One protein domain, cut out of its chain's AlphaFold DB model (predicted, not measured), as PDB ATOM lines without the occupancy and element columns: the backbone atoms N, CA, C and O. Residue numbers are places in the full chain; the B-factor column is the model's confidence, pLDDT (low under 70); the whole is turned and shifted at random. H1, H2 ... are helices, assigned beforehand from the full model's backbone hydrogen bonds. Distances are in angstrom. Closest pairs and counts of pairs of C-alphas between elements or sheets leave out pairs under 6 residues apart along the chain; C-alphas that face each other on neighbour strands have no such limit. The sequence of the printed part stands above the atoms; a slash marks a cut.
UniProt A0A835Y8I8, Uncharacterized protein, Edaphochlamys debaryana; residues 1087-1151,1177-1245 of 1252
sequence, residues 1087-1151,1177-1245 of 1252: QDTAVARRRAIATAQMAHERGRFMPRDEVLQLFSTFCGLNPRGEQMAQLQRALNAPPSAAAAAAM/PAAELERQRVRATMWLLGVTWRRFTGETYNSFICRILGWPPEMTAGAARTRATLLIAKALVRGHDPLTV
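This is residues 1087 to 1151 and 1177 to 1245 of the 1252 residues of an uncharacterized protein of Edaphochlamys debaryana (UniProt A0A835Y8I8). The long helix H5 is crossed by H8 and has the shorter H3 side by side with part of it; next to this group the hairpin of H1 and H2 and the helix H6 complete the body, with H2 and H8 nearest its middle. The small helix H4 lies at one end of the longest axis, at the first residues of H5, and H1 lies at the other. The printed part has 134 residues, with eight named helices in the order H1 to H8 and no named strand: the class is all helix. It is compact, with a radius of gyration of the C-alphas of 15.3 A and spans of 47 by 32 by 27 A.

The longest helix, H5, holds residues 1177 to 1199 and measures 34.1 A, from C-alpha 1177 at (16.796, -32.011, 37.564) to C-alpha 1199 at (40.385, -15.460, 19.311). H8 holds residues 1225 to 1238 and measures 20.0 A, ending with C-alpha 1238 at (22.477, -18.246, 37.194). H1, residues 1087 to 1105, measures 27.0 A and begins with C-alpha 1087 at (36.966, 1.883, 12.740). The shorter helices are H2, residues 1112 to 1123; H3, residues 1129 to 1140; H4, residues 1145 to 1151; H6, residues 1202 to 1213; and H7, residues 1217 to 1220.

H5 and H8 touch at a steep tilt of 47 degrees, opposite ways; their closest C-alphas, of Met 1190 and Ala 1233, are 5.1 A apart. H3 touches H5 with residues 1135 to 1139 alone, at a shallow tilt of 26 degrees, opposite ways; the closest C-alphas, of Leu 1139 and Arg 1185, are 6.5 A apart. H2 and H8 are close but not clearly touching, with the C-alphas of Arg 1112 and Leu 1236 closest at 6.5 A. H1 and H2 form a helical hairpin and touch at 37 degrees, only just a steep tilt; the closest C-alphas, of Ala 1096 and Leu 1118, are 5.7 A apart. H1 also touches H6, the closest C-alphas being those of Ala 1100 and Arg 1211 at 6.8 A. H6 touches H7, closest at the C-alphas of Asn 1206 and Thr 1220, 5.8 A apart. H3 and H4 are apart. Every O i to N i+4 pair is within hydrogen-bond range in H1, H2, H3, H4, H6 and H8, and 18 of 19 are in H5, while H7 is too short for such a pair.

The two C-alphas farthest apart, of Gln 1087 and Met 1151, are 50.4 A apart. Residues 1152 to 1176 are not printed, and C-alphas 1151 and 1177 are 7.7 A apart across this cut. Of the links that are printed whole, none is long. The mean pLDDT of the printed part is 74.5; residues 1087 to 1110, 1142 to 1151, 1199, 1203 and 1241 to 1245 are under 70.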
ATOM      1  N   GLN A1087      37.072   0.624  11.994       61.47
ATOM      2  CA  GLN A1087      36.966   1.883  12.740       61.47
ATOM      3  C   GLN A1087      35.709   1.922  13.624       61.47
ATOM      4  O   GLN A1087      35.818   2.180  14.829       61.47
ATOM      5  N   ASP A1088      34.531   1.592  13.088       60.78
ATOM      6  CA  ASP A1088      33.291   1.538  13.872       60.78
ATOM      7  C   ASP A1088      33.332   0.437  14.936       60.78
ATOM      8  O   ASP A1088      32.924   0.652  16.083       60.78
ATOM      9  N   THR A1089      33.920  -0.722  14.626       63.62
ATOM     10  CA  THR A1089      34.153  -1.781  15.619       63.62
ATOM     11  C   THR A1089      35.084  -1.300  16.741       63.62
ATOM     12  O   THR A1089      34.853  -1.611  17.916       63.62
ATOM     13  N   ALA A1090      36.113  -0.504  16.436       59.56
ATOM     14  CA  ALA A1090      36.993   0.097  17.435       59.56
ATOM     15  C   ALA A1090      36.276   1.162  18.289       59.56
ATOM     16  O   ALA A1090      36.447   1.172  19.513       59.56
ATOM     17  N   VAL A1091      35.438   2.016  17.692       66.19
ATOM     18  CA  VAL A1091      34.629   3.016  18.415       66.19
ATOM     19  C   VAL A1091      33.591   2.340  19.313       66.19
ATOM     20  O   VAL A1091      33.484   2.687  20.493       66.19
ATOM     21  N   ALA A1092      32.883   1.324  18.816       62.62
ATOM     22  CA  ALA A1092      31.925   0.539  19.590       62.62
ATOM     23  C   ALA A1092      32.601  -0.161  20.783       62.62
ATOM     24  O   ALA A1092      32.106  -0.078  21.909       62.62
ATOM     25  N   ARG A1093      33.785  -0.763  20.579       62.47
ATOM     26  CA  ARG A1093      34.609  -1.322  21.667       62.47
ATOM     27  C   ARG A1093      34.988  -0.263  22.706       62.47
ATOM     28  O   ARG A1093      34.835  -0.527  23.896       62.47
ATOM     29  N   ARG A1094      35.436   0.932  22.294       58.16
ATOM     30  CA  ARG A1094      35.767   2.040  23.218       58.16
ATOM     31  C   ARG A1094      34.544   2.491  24.029       58.16
ATOM     32  O   ARG A1094      34.656   2.629  25.245       58.16
ATOM     33  N   ARG A1095      33.374   2.645  23.393       60.66
ATOM     34  CA  ARG A1095      32.106   2.982  24.072       60.66
ATOM     35  C   ARG A1095      31.701   1.908  25.087       60.66
ATOM     36  O   ARG A1095      31.456   2.237  26.242       60.66
ATOM     37  N   ALA A1096      31.718   0.631  24.700       57.44
ATOM     38  CA  ALA A1096      31.396  -0.482  25.596       57.44
ATOM     39  C   ALA A1096      32.341  -0.547  26.815       57.44
ATOM     40  O   ALA A1096      31.887  -0.731  27.945       57.44
ATOM     41  N   ILE A1097      33.647  -0.333  26.608       57.41
ATOM     42  CA  ILE A1097      34.643  -0.244  27.687       57.41
ATOM     43  C   ILE A1097      34.312   0.903  28.659       57.41
ATOM     44  O   ILE A1097      34.333   0.685  29.871       57.41
ATOM     45  N   ALA A1098      33.962   2.090  28.153       57.31
ATOM     46  CA  ALA A1098      33.596   3.237  28.988       57.31
ATOM     47  C   ALA A1098      32.307   2.993  29.798       57.31
ATOM     48  O   ALA A1098      32.258   3.322  30.983       57.31
ATOM     49  N   THR A1099      31.291   2.350  29.208       58.94
ATOM     50  CA  THR A1099      30.076   1.935  29.932       58.94
ATOM     51  C   THR A1099      30.404   0.943  31.052       58.94
ATOM     52  O   THR A1099      29.945   1.126  32.178       58.94
ATOM     53  N   ALA A1100      31.268  -0.049  30.791       51.06
ATOM     54  CA  ALA A1100      31.716  -1.000  31.812       51.06
ATOM     55  C   ALA A1100      32.433  -0.315  32.988       51.06
ATOM     56  O   ALA A1100      32.217  -0.682  34.144       51.06
ATOM     57  N   GLN A1101      33.268   0.688  32.701       56.34
ATOM     58  CA  GLN A1101      33.956   1.477  33.725       56.34
ATOM     59  C   GLN A1101      32.966   2.309  34.547       56.34
ATOM     60  O   GLN A1101      32.962   2.194  35.769       56.34
ATOM     61  N   MET A1102      32.045   3.038  33.905       56.28
ATOM     62  CA  MET A1102      31.018   3.809  34.618       56.28
ATOM     63  C   MET A1102      30.064   2.944  35.456       56.28
ATOM     64  O   MET A1102      29.574   3.416  36.482       56.28
ATOM     65  N   ALA A1103      29.774   1.702  35.053       58.28
ATOM     66  CA  ALA A1103      29.007   0.767  35.878       58.28
ATOM     67  C   ALA A1103      29.798   0.375  37.139       58.28
ATOM     68  O   ALA A1103      29.305   0.535  38.258       58.28
ATOM     69  N   HIS A1104      31.058  -0.041  36.961       55.62
ATOM     70  CA  HIS A1104      31.962  -0.442  38.041       55.62
ATOM     71  C   HIS A1104      32.230   0.690  39.048       55.62
ATOM     72  O   HIS A1104      32.065   0.498  40.251       55.62
ATOM     73  N   GLU A1105      32.572   1.889  38.568       57.50
ATOM     74  CA  GLU A1105      32.868   3.075  39.386       57.50
ATOM     75  C   GLU A1105      31.655   3.560  40.193       57.50
ATOM     76  O   GLU A1105      31.808   4.080  41.297       57.50
ATOM     77  N   ARG A1106      30.436   3.348  39.681       65.19
ATOM     78  CA  ARG A1106      29.181   3.668  40.384       65.19
ATOM     79  C   ARG A1106      28.697   2.544  41.305       65.19
ATOM     80  O   ARG A1106      27.610   2.670  41.867       65.19
ATOM     81  N   GLY A1107      29.440   1.440  41.421       66.62
ATOM     82  CA  GLY A1107      29.022   0.244  42.157       66.62
ATOM     83  C   GLY A1107      27.731  -0.386  41.621       66.62
ATOM     84  O   GLY A1107      27.026  -1.065  42.365       66.62
ATOM     85  N   ARG A1108      27.375  -0.122  40.356       56.97
ATOM     86  CA  ARG A1108      26.130  -0.594  39.745       56.97
ATOM     87  C   ARG A1108      26.349  -1.950  39.090       56.97
ATOM     88  O   ARG A1108      27.291  -2.138  38.323       56.97
ATOM     89  N   PHE A1109      25.442  -2.876  39.377       68.00
ATOM     90  CA  PHE A1109      25.394  -4.175  38.718       68.00
ATOM     91  C   PHE A1109      25.191  -3.989  37.215       68.00
ATOM     92  O   PHE A1109      24.313  -3.239  36.796       68.00
ATOM     93  N   MET A1110      25.985  -4.703  36.426       69.31
ATOM     94  CA  MET A1110      25.804  -4.798  34.983       69.31
ATOM     95  C   MET A1110      24.751  -5.886  34.716       69.31
ATOM     96  O   MET A1110      25.035  -7.058  34.993       69.31
ATOM     97  N   PRO A1111      23.529  -5.553  34.257       76.88
ATOM     98  CA  PRO A1111      22.504  -6.551  33.974       76.88
ATOM     99  C   PRO A1111      22.980  -7.543  32.908       76.88
ATOM    100  O   PRO A1111      23.840  -7.239  32.079       76.88
ATOM    101  N   ARG A1112      22.396  -8.746  32.917       76.62
ATOM    102  CA  ARG A1112      22.770  -9.859  32.028       76.62
ATOM    103  C   ARG A1112      22.867  -9.432  30.557       76.62
ATOM    104  O   ARG A1112      23.783  -9.871  29.863       76.62
ATOM    105  N   ASP A1113      21.964  -8.573  30.104       79.88
ATOM    106  CA  ASP A1113      21.901  -8.123  28.714       79.88
ATOM    107  C   ASP A1113      22.990  -7.094  28.374       79.88
ATOM    108  O   ASP A1113      23.575  -7.181  27.297       79.88
ATOM    109  N   GLU A1114      23.383  -6.223  29.315       79.88
ATOM    110  CA  GLU A1114      24.585  -5.387  29.167       79.88
ATOM    111  C   GLU A1114      25.852  -6.247  29.099       79.88
ATOM    112  O   GLU A1114      26.696  -6.005  28.239       79.88
ATOM    113  N   VAL A1115      25.982  -7.295  29.929       77.88
ATOM    114  CA  VAL A1115      27.134  -8.220  29.858       77.88
ATOM    115  C   VAL A1115      27.187  -8.921  28.494       77.88
ATOM    116  O   VAL A1115      28.270  -9.093  27.928       77.88
ATOM    117  N   LEU A1116      26.032  -9.296  27.933       80.62
ATOM    118  CA  LEU A1116      25.933  -9.900  26.601       80.62
ATOM    119  C   LEU A1116      26.233  -8.902  25.474       80.62
ATOM    120  O   LEU A1116      26.911  -9.279  24.521       80.62
ATOM    121  N   GLN A1117      25.806  -7.644  25.592       82.38
ATOM    122  CA  GLN A1117      26.089  -6.571  24.630       82.38
ATOM    123  C   GLN A1117      27.566  -6.139  24.658       82.38
ATOM    124  O   GLN A1117      28.175  -5.885  23.613       82.38
ATOM    125  N   LEU A1118      28.182  -6.113  25.843       80.25
ATOM    126  CA  LEU A1118      29.623  -5.935  26.010       80.25
ATOM    127  C   LEU A1118      30.383  -7.101  25.386       80.25
ATOM    128  O   LEU A1118      31.308  -6.875  24.610       80.25
ATOM    129  N   PHE A1119      29.971  -8.337  25.665       80.56
ATOM    130  CA  PHE A1119      30.564  -9.526  25.063       80.56
ATOM    131  C   PHE A1119      30.431  -9.526  23.531       80.56
ATOM    132  O   PHE A1119      31.425  -9.756  22.843       80.56
ATOM    133  N   SER A1120      29.259  -9.206  22.974       85.56
ATOM    134  CA  SER A1120      29.045  -9.194  21.522       85.56
ATOM    135  C   SER A1120      29.863  -8.105  20.827       85.56
ATOM    136  O   SER A1120      30.482  -8.367  19.795       85.56
ATOM    137  N   THR A1121      29.963  -6.924  21.436       83.88
ATOM    138  CA  THR A1121      30.760  -5.800  20.923       83.88
ATOM    139  C   THR A1121      32.265  -6.070  21.033       83.88
ATOM    140  O   THR A1121      33.022  -5.803  20.101       83.88
ATOM    141  N   PHE A1122      32.728  -6.673  22.132       78.69
ATOM    142  CA  PHE A1122      34.140  -7.023  22.312       78.69
ATOM    143  C   PHE A1122      34.565  -8.144  21.343       78.69
ATOM    144  O   PHE A1122      35.583  -8.025  20.656       78.69
ATOM    145  N   CYS A1123      33.745  -9.194  21.212       79.44
ATOM    146  CA  CYS A1123      33.974 -10.344  20.329       79.44
ATOM    147  C   CYS A1123      33.675 -10.103  18.837       79.44
ATOM    148  O   CYS A1123      33.975 -10.987  18.034       79.44
ATOM    149  N   GLY A1124      33.113  -8.952  18.447       83.88
ATOM    150  CA  GLY A1124      32.730  -8.685  17.053       83.88
ATOM    151  C   GLY A1124      31.602  -9.602  16.558       83.88
ATOM    152  O   GLY A1124      31.640 -10.086  15.429       83.88
ATOM    153  N   LEU A1125      30.630  -9.897  17.428       81.56
ATOM    154  CA  LEU A1125      29.464 -10.736  17.123       81.56
ATOM    155  C   LEU A1125      28.254  -9.932  16.635       81.56
ATOM    156  O   LEU A1125      27.321 -10.530  16.114       81.56
ATOM    157  N   ASN A1126      28.274  -8.601  16.755       82.25
ATOM    158  CA  ASN A1126      27.217  -7.724  16.234       82.25
ATOM    159  C   ASN A1126      26.969  -7.944  14.716       82.25
ATOM    160  O   ASN A1126      25.825  -8.224  14.366       82.25
ATOM    161  N   PRO A1127      27.990  -7.971  13.825       81.69
ATOM    162  CA  PRO A1127      27.805  -8.347  12.413       81.69
ATOM    163  C   PRO A1127      27.614  -9.861  12.181       81.69
ATOM    164  O   PRO A1127      27.563 -10.315  11.044       81.69
ATOM    165  N   ARG A1128      27.532 -10.684  13.237       82.81
ATOM    166  CA  ARG A1128      27.326 -12.141  13.159       82.81
ATOM    167  C   ARG A1128      26.077 -12.544  13.932       82.81
ATOM    168  O   ARG A1128      26.146 -13.319  14.890       82.81
ATOM    169  N   GLY A1129      24.933 -12.030  13.477       86.44
ATOM    170  CA  GLY A1129      23.617 -12.255  14.084       86.44
ATOM    171  C   GLY A1129      23.328 -13.723  14.409       86.44
ATOM    172  O   GLY A1129      22.821 -14.013  15.487       86.44
ATOM    173  N   GLU A1130      23.750 -14.671  13.565       82.44
ATOM    174  CA  GLU A1130      23.630 -16.106  13.855       82.44
ATOM    175  C   GLU A1130      24.374 -16.549  15.121       82.44
ATOM    176  O   GLU A1130      23.817 -17.290  15.928       82.44
ATOM    177  N   GLN A1131      25.619 -16.104  15.322       77.44
ATOM    178  CA  GLN A1131      26.439 -16.492  16.477       77.44
ATOM    179  C   GLN A1131      25.903 -15.855  17.765       77.44
ATOM    180  O   GLN A1131      25.890 -16.497  18.816       77.44
ATOM    181  N   MET A1132      25.384 -14.626  17.674       84.94
ATOM    182  CA  MET A1132      24.678 -13.966  18.774       84.94
ATOM    183  C   MET A1132      23.356 -14.681  19.103       84.94
ATOM    184  O   MET A1132      23.088 -14.991  20.264       84.94
ATOM    185  N   ALA A1133      22.572 -15.049  18.089       83.06
ATOM    186  CA  ALA A1133      21.325 -15.789  18.251       83.06
ATOM    187  C   ALA A1133      21.548 -17.231  18.744       83.06
ATOM    188  O   ALA A1133      20.702 -17.759  19.458       83.06
ATOM    189  N   GLN A1134      22.666 -17.880  18.396       79.69
ATOM    190  CA  GLN A1134      23.084 -19.170  18.962       79.69
ATOM    191  C   GLN A1134      23.465 -19.030  20.442       79.69
ATOM    192  O   GLN A1134      23.065 -19.869  21.247       79.69
ATOM    193  N   LEU A1135      24.175 -17.961  20.825       79.19
ATOM    194  CA  LEU A1135      24.501 -17.669  22.224       79.19
ATOM    195  C   LEU A1135      23.242 -17.406  23.060       79.19
ATOM    196  O   LEU A1135      23.068 -18.016  24.115       79.19
ATOM    197  N   GLN A1136      22.336 -16.557  22.570       83.75
ATOM    198  CA  GLN A1136      21.044 -16.295  23.211       83.75
ATOM    199  C   GLN A1136      20.193 -17.570  23.305       83.75
ATOM    200  O   GLN A1136      19.675 -17.872  24.380       83.75
ATOM    201  N   ARG A1137      20.112 -18.374  22.231       81.81
ATOM    202  CA  ARG A1137      19.439 -19.685  22.250       81.81
ATOM    203  C   ARG A1137      20.049 -20.629  23.285       81.81
ATOM    204  O   ARG A1137      19.296 -21.212  24.049       81.81
ATOM    205  N   ALA A1138      21.373 -20.748  23.374       73.06
ATOM    206  CA  ALA A1138      22.031 -21.632  24.341       73.06
ATOM    207  C   ALA A1138      21.833 -21.193  25.805       73.06
ATOM    208  O   ALA A1138      21.708 -22.041  26.688       73.06
ATOM    209  N   LEU A1139      21.767 -19.883  26.065       78.62
ATOM    210  CA  LEU A1139      21.466 -19.329  27.389       78.62
ATOM    211  C   LEU A1139      19.988 -19.499  27.781       78.62
ATOM    212  O   LEU A1139      19.686 -19.693  28.958       78.62
ATOM    213  N   ASN A1140      19.078 -19.448  26.805       81.75
ATOM    214  CA  ASN A1140      17.631 -19.563  27.013       81.75
ATOM    215  C   ASN A1140      17.087 -20.992  26.817       81.75
ATOM    216  O   ASN A1140      15.906 -21.229  27.060       81.75
ATOM    217  N   ALA A1141      17.921 -21.947  26.393       73.94
ATOM    218  CA  ALA A1141      17.482 -23.275  25.971       73.94
ATOM    219  C   ALA A1141      16.717 -24.033  27.077       73.94
ATOM    220  O   ALA A1141      17.195 -24.080  28.221       73.94
ATOM    221  N   PRO A1142      15.569 -24.671  26.767       60.59
ATOM    222  CA  PRO A1142      14.973 -25.687  27.637       60.59
ATOM    223  C   PRO A1142      15.929 -26.891  27.805       60.59
ATOM    224  O   PRO A1142      16.899 -27.011  27.049       60.59
ATOM    225  N   PRO A1143      15.700 -27.792  28.783       51.03
ATOM    226  CA  PRO A1143      16.478 -29.030  28.873       51.03
ATOM    227  C   PRO A1143      16.331 -29.829  27.575       51.03
ATOM    228  O   PRO A1143      15.260 -29.834  26.963       51.03
ATOM    229  N   SER A1144      17.386 -30.527  27.147       58.22
ATOM    230  CA  SER A1144      17.280 -31.362  25.950       58.22
ATOM    231  C   SER A1144      16.274 -32.494  26.182       58.22
ATOM    232  O   SER A1144      16.236 -33.095  27.260       58.22
ATOM    233  N   ALA A1145      15.475 -32.821  25.163       45.50
ATOM    234  CA  ALA A1145      14.490 -33.900  25.257       45.50
ATOM    235  C   ALA A1145      15.141 -35.243  25.643       45.50
ATOM    236  O   ALA A1145      14.561 -36.015  26.399       45.50
ATOM    237  N   ALA A1146      16.388 -35.480  25.218       41.50
ATOM    238  CA  ALA A1146      17.185 -36.635  25.630       41.50
ATOM    239  C   ALA A1146      17.526 -36.638  27.135       41.50
ATOM    240  O   ALA A1146      17.482 -37.694  27.762       41.50
ATOM    241  N   ALA A1147      17.822 -35.481  27.742       47.16
ATOM    242  CA  ALA A1147      18.035 -35.385  29.187       47.16
ATOM    243  C   ALA A1147      16.729 -35.610  29.966       47.16
ATOM    244  O   ALA A1147      16.726 -36.366  30.936       47.16
ATOM    245  N   ALA A1148      15.614 -35.032  29.508       53.53
ATOM    246  CA  ALA A1148      14.295 -35.264  30.100       53.53
ATOM    247  C   ALA A1148      13.863 -36.742  29.988       53.53
ATOM    248  O   ALA A1148      13.402 -37.329  30.964       53.53
ATOM    249  N   ALA A1149      14.089 -37.379  28.836       53.12
ATOM    250  CA  ALA A1149      13.829 -38.803  28.633       53.12
ATOM    251  C   ALA A1149      14.712 -39.687  29.533       53.12
ATOM    252  O   ALA A1149      14.202 -40.617  30.151       53.12
ATOM    253  N   ALA A1150      16.004 -39.370  29.676       48.75
ATOM    254  CA  ALA A1150      16.911 -40.075  30.585       48.75
ATOM    255  C   ALA A1150      16.515 -39.916  32.069       48.75
ATOM    256  O   ALA A1150      16.672 -40.849  32.859       48.75
ATOM    257  N   MET A1151      15.963 -38.762  32.455       61.88
ATOM    258  CA  MET A1151      15.384 -38.546  33.787       61.88
ATOM    259  C   MET A1151      14.101 -39.366  33.982       61.88
ATOM    260  O   MET A1151      13.953 -40.027  35.007       61.88
ATOM    261  N   PRO A1177      16.833 -32.297  38.991       82.56
ATOM    262  CA  PRO A1177      16.796 -32.011  37.564       82.56
ATOM    263  C   PRO A1177      17.065 -30.531  37.260       82.56
ATOM    264  O   PRO A1177      17.634 -30.234  36.207       82.56
ATOM    265  N   ALA A1178      16.737 -29.607  38.174       82.50
ATOM    266  CA  ALA A1178      17.048 -28.189  38.011       82.50
ATOM    267  C   ALA A1178      18.566 -27.951  38.084       82.50
ATOM    268  O   ALA A1178      19.132 -27.318  37.189       82.50
ATOM    269  N   ALA A1179      19.254 -28.533  39.072       83.50
ATOM    270  CA  ALA A1179      20.711 -28.484  39.173       83.50
ATOM    271  C   ALA A1179      21.441 -29.144  37.986       83.50
ATOM    272  O   ALA A1179      22.512 -28.664  37.606       83.50
ATOM    273  N   GLU A1180      20.917 -30.217  37.375       84.81
ATOM    274  CA  GLU A1180      21.550 -30.781  36.168       84.81
ATOM    275  C   GLU A1180      21.263 -29.954  34.907       84.81
ATOM    276  O   GLU A1180      22.188 -29.750  34.121       84.81
ATOM    277  N   LEU A1181      20.060 -29.389  34.739       82.12
ATOM    278  CA  LEU A1181      19.789 -28.383  33.700       82.12
ATOM    279  C   LEU A1181      20.731 -27.176  33.839       82.12
ATOM    280  O   LEU A1181      21.313 -26.725  32.852       82.12
ATOM    281  N   GLU A1182      20.941 -26.682  35.061       87.12
ATOM    282  CA  GLU A1182      21.876 -25.591  35.332       87.12
ATOM    283  C   GLU A1182      23.308 -25.995  34.948       87.12
ATOM    284  O   GLU A1182      23.983 -25.264  34.220       87.12
ATOM    285  N   ARG A1183      23.756 -27.204  35.324       87.81
ATOM    286  CA  ARG A1183      25.066 -27.737  34.909       87.81
ATOM    287  C   ARG A1183      25.188 -27.890  33.390       87.81
ATOM    288  O   ARG A1183      26.262 -27.605  32.860       87.81
ATOM    289  N   GLN A1184      24.132 -28.280  32.677       84.75
ATOM    290  CA  GLN A1184      24.128 -28.364  31.211       84.75
ATOM    291  C   GLN A1184      24.235 -26.976  30.560       84.75
ATOM    292  O   GLN A1184      25.123 -26.766  29.730       84.75
ATOM    293  N   ARG A1185      23.427 -25.999  30.996       86.19
ATOM    294  CA  ARG A1185      23.510 -24.599  30.532       86.19
ATOM    295  C   ARG A1185      24.881 -23.977  30.822       86.19
ATOM    296  O   ARG A1185      25.449 -23.316  29.952       86.19
ATOM    297  N   VAL A1186      25.466 -24.240  31.996       89.06
ATOM    298  CA  VAL A1186      26.836 -23.817  32.345       89.06
ATOM    299  C   VAL A1186      27.873 -24.460  31.422       89.06
ATOM    300  O   VAL A1186      28.767 -23.753  30.964       89.06
ATOM    301  N   ARG A1187      27.765 -25.757  31.090       87.31
ATOM    302  CA  ARG A1187      28.670 -26.417  30.125       87.31
ATOM    303  C   ARG A1187      28.550 -25.809  28.722       87.31
ATOM    304  O   ARG A1187      29.578 -25.498  28.127       87.31
ATOM    305  N   ALA A1188      27.332 -25.591  28.220       82.75
ATOM    306  CA  ALA A1188      27.093 -24.996  26.900       82.75
ATOM    307  C   ALA A1188      27.631 -23.556  26.810       82.75
ATOM    308  O   ALA A1188      28.378 -23.217  25.891       82.75
ATOM    309  N   THR A1189      27.341 -22.732  27.821       85.81
ATOM    310  CA  THR A1189      27.843 -21.353  27.916       85.81
ATOM    311  C   THR A1189      29.367 -21.329  28.049       85.81
ATOM    312  O   THR A1189      30.035 -20.581  27.342       85.81
ATOM    313  N   MET A1190      29.951 -22.195  28.886       89.06
ATOM    314  CA  MET A1190      31.407 -22.321  29.019       89.06
ATOM    315  C   MET A1190      32.068 -22.749  27.700       89.06
ATOM    316  O   MET A1190      33.164 -22.283  27.392       89.06
ATOM    317  N   TRP A1191      31.422 -23.605  26.905       86.88
ATOM    318  CA  TRP A1191      31.919 -23.996  25.587       86.88
ATOM    319  C   TRP A1191      31.879 -22.826  24.595       86.88
ATOM    320  O   TRP A1191      32.903 -22.532  23.982       86.88
ATOM    321  N   LEU A1192      30.765 -22.090  24.504       81.81
ATOM    322  CA  LEU A1192      30.634 -20.907  23.637       81.81
ATOM    323  C   LEU A1192      31.642 -19.803  23.991       81.81
ATOM    324  O   LEU A1192      32.355 -19.306  23.113       81.81
ATOM    325  N   LEU A1193      31.770 -19.468  25.281       83.81
ATOM    326  CA  LEU A1193      32.808 -18.560  25.783       83.81
ATOM    327  C   LEU A1193      34.218 -19.103  25.484       83.81
ATOM    328  O   LEU A1193      35.112 -18.356  25.106       83.81
ATOM    329  N   GLY A1194      34.436 -20.414  25.609       82.81
ATOM    330  CA  GLY A1194      35.722 -21.057  25.323       82.81
ATOM    331  C   GLY A1194      36.122 -21.035  23.842       82.81
ATOM    332  O   GLY A1194      37.303 -20.877  23.537       82.81
ATOM    333  N   VAL A1195      35.162 -21.172  22.921       75.62
ATOM    334  CA  VAL A1195      35.385 -21.114  21.465       75.62
ATOM    335  C   VAL A1195      35.641 -19.679  21.008       75.62
ATOM    336  O   VAL A1195      36.609 -19.426  20.293       75.62
ATOM    337  N   THR A1196      34.831 -18.725  21.466       77.62
ATOM    338  CA  THR A1196      35.004 -17.294  21.156       77.62
ATOM    339  C   THR A1196      36.305 -16.732  21.741       77.62
ATOM    340  O   THR A1196      37.082 -16.104  21.020       77.62
ATOM    341  N   TRP A1197      36.630 -17.027  23.006       81.88
ATOM    342  CA  TRP A1197      37.848 -16.529  23.660       81.88
ATOM    343  C   TRP A1197      39.166 -17.132  23.156       81.88
ATOM    344  O   TRP A1197      40.235 -16.616  23.491       81.88
ATOM    345  N   ARG A1198      39.142 -18.172  22.308       74.56
ATOM    346  CA  ARG A1198      40.348 -18.603  21.571       74.56
ATOM    347  C   ARG A1198      40.858 -17.536  20.599       74.56
ATOM    348  O   ARG A1198      42.037 -17.563  20.269       74.56
ATOM    349  N   ARG A1199      40.010 -16.585  20.186       69.25
ATOM    350  CA  ARG A1199      40.385 -15.460  19.311       69.25
ATOM    351  C   ARG A1199      41.023 -14.275  20.059       69.25
ATOM    352  O   ARG A1199      41.345 -13.279  19.426       69.25
ATOM    353  N   PHE A1200      41.214 -14.365  21.382       71.31
ATOM    354  CA  PHE A1200      41.736 -13.274  22.217       71.31
ATOM    355  C   PHE A1200      43.175 -13.506  22.705       71.31
ATOM    356  O   PHE A1200      43.523 -14.572  23.240       71.31
ATOM    357  N   THR A1201      43.990 -12.452  22.588       74.31
ATOM    358  CA  THR A1201      45.337 -12.353  23.175       74.31
ATOM    359  C   THR A1201      45.277 -12.438  24.707       74.31
ATOM    360  O   THR A1201      44.224 -12.246  25.312       74.31
ATOM    361  N   GLY A1202      46.393 -12.761  25.372       70.19
ATOM    362  CA  GLY A1202      46.417 -12.906  26.840       70.19
ATOM    363  C   GLY A1202      46.000 -11.641  27.601       70.19
ATOM    364  O   GLY A1202      45.356 -11.723  28.644       70.19
ATOM    365  N   GLU A1203      46.310 -10.474  27.048       67.19
ATOM    366  CA  GLU A1203      46.114  -9.175  27.697       67.19
ATOM    367  C   GLU A1203      44.682  -8.657  27.523       67.19
ATOM    368  O   GLU A1203      44.051  -8.220  28.490       67.19
ATOM    369  N   THR A1204      44.115  -8.800  26.318       74.62
ATOM    370  CA  THR A1204      42.685  -8.535  26.071       74.62
ATOM    371  C   THR A1204      41.799  -9.496  26.864       74.62
ATOM    372  O   THR A1204      40.787  -9.082  27.421       74.62
ATOM    373  N   TYR A1205      42.222 -10.754  27.008       78.00
ATOM    374  CA  TYR A1205      41.561 -11.752  27.845       78.00
ATOM    375  C   TYR A1205      41.542 -11.365  29.335       78.00
ATOM    376  O   TYR A1205      40.477 -11.310  29.952       78.00
ATOM    377  N   ASN A1206      42.705 -11.047  29.918       75.81
ATOM    378  CA  ASN A1206      42.795 -10.697  31.337       75.81
ATOM    379  C   ASN A1206      42.054  -9.390  31.653       75.81
ATOM    380  O   ASN A1206      41.302  -9.342  32.625       75.81
ATOM    381  N   SER A1207      42.203  -8.348  30.828       75.62
ATOM    382  CA  SER A1207      41.521  -7.057  31.027       75.62
ATOM    383  C   SER A1207      39.993  -7.149  30.895       75.62
ATOM    384  O   SER A1207      39.280  -6.484  31.647       75.62
ATOM    385  N   PHE A1208      39.477  -8.021  30.023       81.50
ATOM    386  CA  PHE A1208      38.046  -8.334  29.933       81.50
ATOM    387  C   PHE A1208      37.520  -8.992  31.222       81.50
ATOM    388  O   PHE A1208      36.494  -8.575  31.757       81.50
ATOM    389  N   ILE A1209      38.260  -9.956  31.785       81.44
ATOM    390  CA  ILE A1209      37.885 -10.618  33.046       81.44
ATOM    391  C   ILE A1209      37.967  -9.660  34.237       81.44
ATOM    392  O   ILE A1209      37.085  -9.706  35.092       81.44
ATOM    393  N   CYS A1210      38.971  -8.775  34.293       81.25
ATOM    394  CA  CYS A1210      39.064  -7.759  35.350       81.25
ATOM    395  C   CYS A1210      37.791  -6.904  35.401       81.25
ATOM    396  O   CYS A1210      37.250  -6.667  36.477       81.25
ATOM    397  N   ARG A1211      37.294  -6.494  34.225       76.19
ATOM    398  CA  ARG A1211      36.102  -5.651  34.074       76.19
ATOM    399  C   ARG A1211      34.802  -6.403  34.380       76.19
ATOM    400  O   ARG A1211      33.980  -5.871  35.111       76.19
ATOM    401  N   ILE A1212      34.628  -7.635  33.887       81.00
ATOM    402  CA  ILE A1212      33.398  -8.419  34.130       81.00
ATOM    403  C   ILE A1212      33.306  -8.954  35.564       81.00
ATOM    404  O   ILE A1212      32.224  -8.947  36.139       81.00
ATOM    405  N   LEU A1213      34.407  -9.429  36.154       80.06
ATOM    406  CA  LEU A1213      34.400  -9.973  37.520       80.06
ATOM    407  C   LEU A1213      34.706  -8.926  38.603       80.06
ATOM    408  O   LEU A1213      34.718  -9.274  39.781       80.06
ATOM    409  N   GLY A1214      35.016  -7.675  38.238       82.44
ATOM    410  CA  GLY A1214      35.518  -6.659  39.176       82.44
ATOM    411  C   GLY A1214      36.775  -7.111  39.934       82.44
ATOM    412  O   GLY A1214      36.953  -6.785  41.111       82.44
ATOM    413  N   TRP A1215      37.607  -7.948  39.305       84.56
ATOM    414  CA  TRP A1215      38.777  -8.566  39.933       84.56
ATOM    415  C   TRP A1215      40.062  -7.787  39.618       84.56
ATOM    416  O   TRP A1215      40.255  -7.389  38.469       84.56
ATOM    417  N   PRO A1216      40.983  -7.635  40.590       77.56
ATOM    418  CA  PRO A1216      42.294  -7.046  40.337       77.56
ATOM    419  C   PRO A1216      43.094  -7.835  39.282       77.56
ATOM    420  O   PRO A1216      42.995  -9.071  39.242       77.56
ATOM    421  N   PRO A1217      43.925  -7.173  38.457       75.06
ATOM    422  CA  PRO A1217      44.697  -7.831  37.401       75.06
ATOM    423  C   PRO A1217      45.685  -8.882  37.929       75.06
ATOM    424  O   PRO A1217      45.956  -9.872  37.254       75.06
ATOM    425  N   GLU A1218      46.162  -8.756  39.169       80.38
ATOM    426  CA  GLU A1218      47.020  -9.754  39.823       80.38
ATOM    427  C   GLU A1218      46.254 -11.029  40.210       80.38
ATOM    428  O   GLU A1218      46.872 -12.057  40.492       80.38
ATOM    429  N   MET A1219      44.917 -10.980  40.261       74.69
ATOM    430  CA  MET A1219      44.065 -12.153  40.484       74.69
ATOM    431  C   MET A1219      43.671 -12.835  39.171       74.69
ATOM    432  O   MET A1219      43.547 -14.059  39.143       74.69
ATOM    433  N   THR A1220      43.510 -12.077  38.081       78.81
ATOM    434  CA  THR A1220      43.209 -12.640  36.753       78.81
ATOM    435  C   THR A1220      44.449 -13.220  36.074       78.81
ATOM    436  O   THR A1220      44.349 -14.281  35.467       78.81
ATOM    437  N   ALA A1221      45.634 -12.626  36.263       76.75
ATOM    438  CA  ALA A1221      46.890 -13.127  35.695       76.75
ATOM    439  C   ALA A1221      47.235 -14.575  36.113       76.75
ATOM    440  O   ALA A1221      47.834 -15.312  35.335       76.75
ATOM    441  N   GLY A1222      46.828 -14.999  37.317       78.06
ATOM    442  CA  GLY A1222      46.968 -16.382  37.800       78.06
ATOM    443  C   GLY A1222      45.764 -17.295  37.516       78.06
ATOM    444  O   GLY A1222      45.774 -18.468  37.897       78.06
ATOM    445  N   ALA A1223      44.700 -16.790  36.885       78.56
ATOM    446  CA  ALA A1223      43.488 -17.554  36.616       78.56
ATOM    447  C   ALA A1223      43.600 -18.310  35.281       78.56
ATOM    448  O   ALA A1223      43.402 -17.746  34.206       78.56
ATOM    449  N   ALA A1224      43.868 -19.619  35.345       84.75
ATOM    450  CA  ALA A1224      43.851 -20.492  34.168       84.75
ATOM    451  C   ALA A1224      42.548 -20.306  33.363       84.75
ATOM    452  O   ALA A1224      41.462 -20.407  33.942       84.75
ATOM    453  N   ARG A1225      42.654 -20.054  32.044       83.56
ATOM    454  CA  ARG A1225      41.539 -19.556  31.209       83.56
ATOM    455  C   ARG A1225      40.226 -20.323  31.432       83.56
ATOM    456  O   ARG A1225      39.205 -19.738  31.772       83.56
ATOM    457  N   THR A1226      40.274 -21.654  31.357       83.88
ATOM    458  CA  THR A1226      39.118 -22.547  31.570       83.88
ATOM    459  C   THR A1226      38.396 -22.343  32.905       83.88
ATOM    460  O   THR A1226      37.176 -22.497  32.961       83.88
ATOM    461  N   ARG A1227      39.103 -21.958  33.977       85.81
ATOM    462  CA  ARG A1227      38.496 -21.641  35.276       85.81
ATOM    463  C   ARG A1227      37.732 -20.320  35.220       85.81
ATOM    464  O   ARG A1227      36.604 -20.280  35.697       85.81
ATOM    465  N   ALA A1228      38.290 -19.271  34.618       84.62
ATOM    466  CA  ALA A1228      37.573 -18.006  34.443       84.62
ATOM    467  C   ALA A1228      36.358 -18.168  33.508       84.62
ATOM    468  O   ALA A1228      35.284 -17.648  33.807       84.62
ATOM    469  N   THR A1229      36.475 -18.983  32.450       87.38
ATOM    470  CA  THR A1229      35.352 -19.362  31.574       87.38
ATOM    471  C   THR A1229      34.227 -20.054  32.334       87.38
ATOM    472  O   THR A1229      33.070 -19.679  32.175       87.38
ATOM    473  N   LEU A1230      34.547 -21.020  33.201       89.44
ATOM    474  CA  LEU A1230      33.552 -21.700  34.033       89.44
ATOM    475  C   LEU A1230      32.848 -20.737  35.005       89.44
ATOM    476  O   LEU A1230      31.663 -20.904  35.284       89.44
ATOM    477  N   LEU A1231      33.565 -19.746  35.537       86.44
ATOM    478  CA  LEU A1231      33.016 -18.786  36.493       86.44
ATOM    479  C   LEU A1231      32.109 -17.744  35.828       86.44
ATOM    480  O   LEU A1231      31.003 -17.519  36.313       86.44
ATOM    481  N   ILE A1232      32.510 -17.188  34.682       85.69
ATOM    482  CA  ILE A1232      31.670 -16.258  33.909       85.69
ATOM    483  C   ILE A1232      30.454 -16.991  33.315       85.69
ATOM    484  O   ILE A1232      29.346 -16.465  33.365       85.69
ATOM    485  N   ALA A1233      30.606 -18.247  32.870       87.38
ATOM    486  CA  ALA A1233      29.469 -19.087  32.477       87.38
ATOM    487  C   ALA A1233      28.476 -19.318  33.631       87.38
ATOM    488  O   ALA A1233      27.268 -19.276  33.411       87.38
ATOM    489  N   LYS A1234      28.961 -19.527  34.864       88.06
ATOM    490  CA  LYS A1234      28.098 -19.648  36.050       88.06
ATOM    491  C   LYS A1234      27.370 -18.352  36.389       88.06
ATOM    492  O   LYS A1234      26.185 -18.424  36.694       88.06
ATOM    493  N   ALA A1235      28.036 -17.198  36.319       84.19
ATOM    494  CA  ALA A1235      27.390 -15.903  36.542       84.19
ATOM    495  C   ALA A1235      26.256 -15.668  35.523       84.19
ATOM    496  O   ALA A1235      25.106 -15.484  35.916       84.19
ATOM    497  N   LEU A1236      26.557 -15.809  34.223       85.50
ATOM    498  CA  LEU A1236      25.595 -15.626  33.127       85.50
ATOM    499  C   LEU A1236      24.380 -16.563  33.209       85.50
ATOM    500  O   LEU A1236      23.252 -16.117  33.011       85.50
ATOM    501  N   VAL A1237      24.591 -17.852  33.501       88.06
ATOM    502  CA  VAL A1237      23.508 -18.855  33.528       88.06
ATOM    503  C   VAL A1237      22.631 -18.744  34.773       88.06
ATOM    504  O   VAL A1237      21.433 -19.007  34.695       88.06
ATOM    505  N   ARG A1238      23.204 -18.360  35.918       84.50
ATOM    506  CA  ARG A1238      22.477 -18.246  37.194       84.50
ATOM    507  C   ARG A1238      21.869 -16.861  37.432       84.50
ATOM    508  O   ARG A1238      21.180 -16.679  38.430       84.50
ATOM    509  N   GLY A1239      22.187 -15.877  36.587       83.50
ATOM    510  CA  GLY A1239      21.877 -14.466  36.845       83.50
ATOM    511  C   GLY A1239      22.546 -13.923  38.116       83.50
ATOM    512  O   GLY A1239      22.076 -12.942  38.681       83.50
ATOM    513  N   HIS A1240      23.602 -14.580  38.605       72.19
ATOM    514  CA  HIS A1240      24.319 -14.140  39.800       72.19
ATOM    515  C   HIS A1240      25.247 -12.976  39.466       72.19
ATOM    516  O   HIS A1240      25.965 -13.020  38.464       72.19
ATOM    517  N   ASP A1241      25.302 -12.001  40.371       62.31
ATOM    518  CA  ASP A1241      26.304 -10.941  40.365       62.31
ATOM    519  C   ASP A1241      27.724 -11.547  40.269       62.31
ATOM    520  O   ASP A1241      28.122 -12.317  41.155       62.31
ATOM    521  N   PRO A1242      28.510 -11.229  39.222       58.69
ATOM    522  CA  PRO A1242      29.857 -11.761  39.052       58.69
ATOM    523  C   PRO A1242      30.822 -11.375  40.189       58.69
ATOM    524  O   PRO A1242      31.823 -12.069  40.377       58.69
ATOM    525  N   LEU A1243      30.521 -10.346  40.993       58.12
ATOM    526  CA  LEU A1243      31.293  -9.973  42.185       58.12
ATOM    527  C   LEU A1243      31.085 -10.958  43.353       58.12
ATOM    528  O   LEU A1243      31.996 -11.139  44.162       58.12
ATOM    529  N   THR A1244      29.931 -11.642  43.420       60.75
ATOM    530  CA  THR A1244      29.662 -12.701  44.421       60.75
ATOM    531  C   THR A1244      30.429 -13.993  44.147       60.75
ATOM    532  O   THR A1244      30.505 -14.871  45.009       60.75
ATOM    533  N   VAL A1245      31.034 -14.129  42.961       67.25
ATOM    534  CA  VAL A1245      31.873 -15.280  42.631       67.25
ATOM    535  C   VAL A1245      33.100 -15.275  43.553       67.25
ATOM    536  O   VAL A1245      33.913 -14.348  43.482       67.25
TER     537      VAL A1245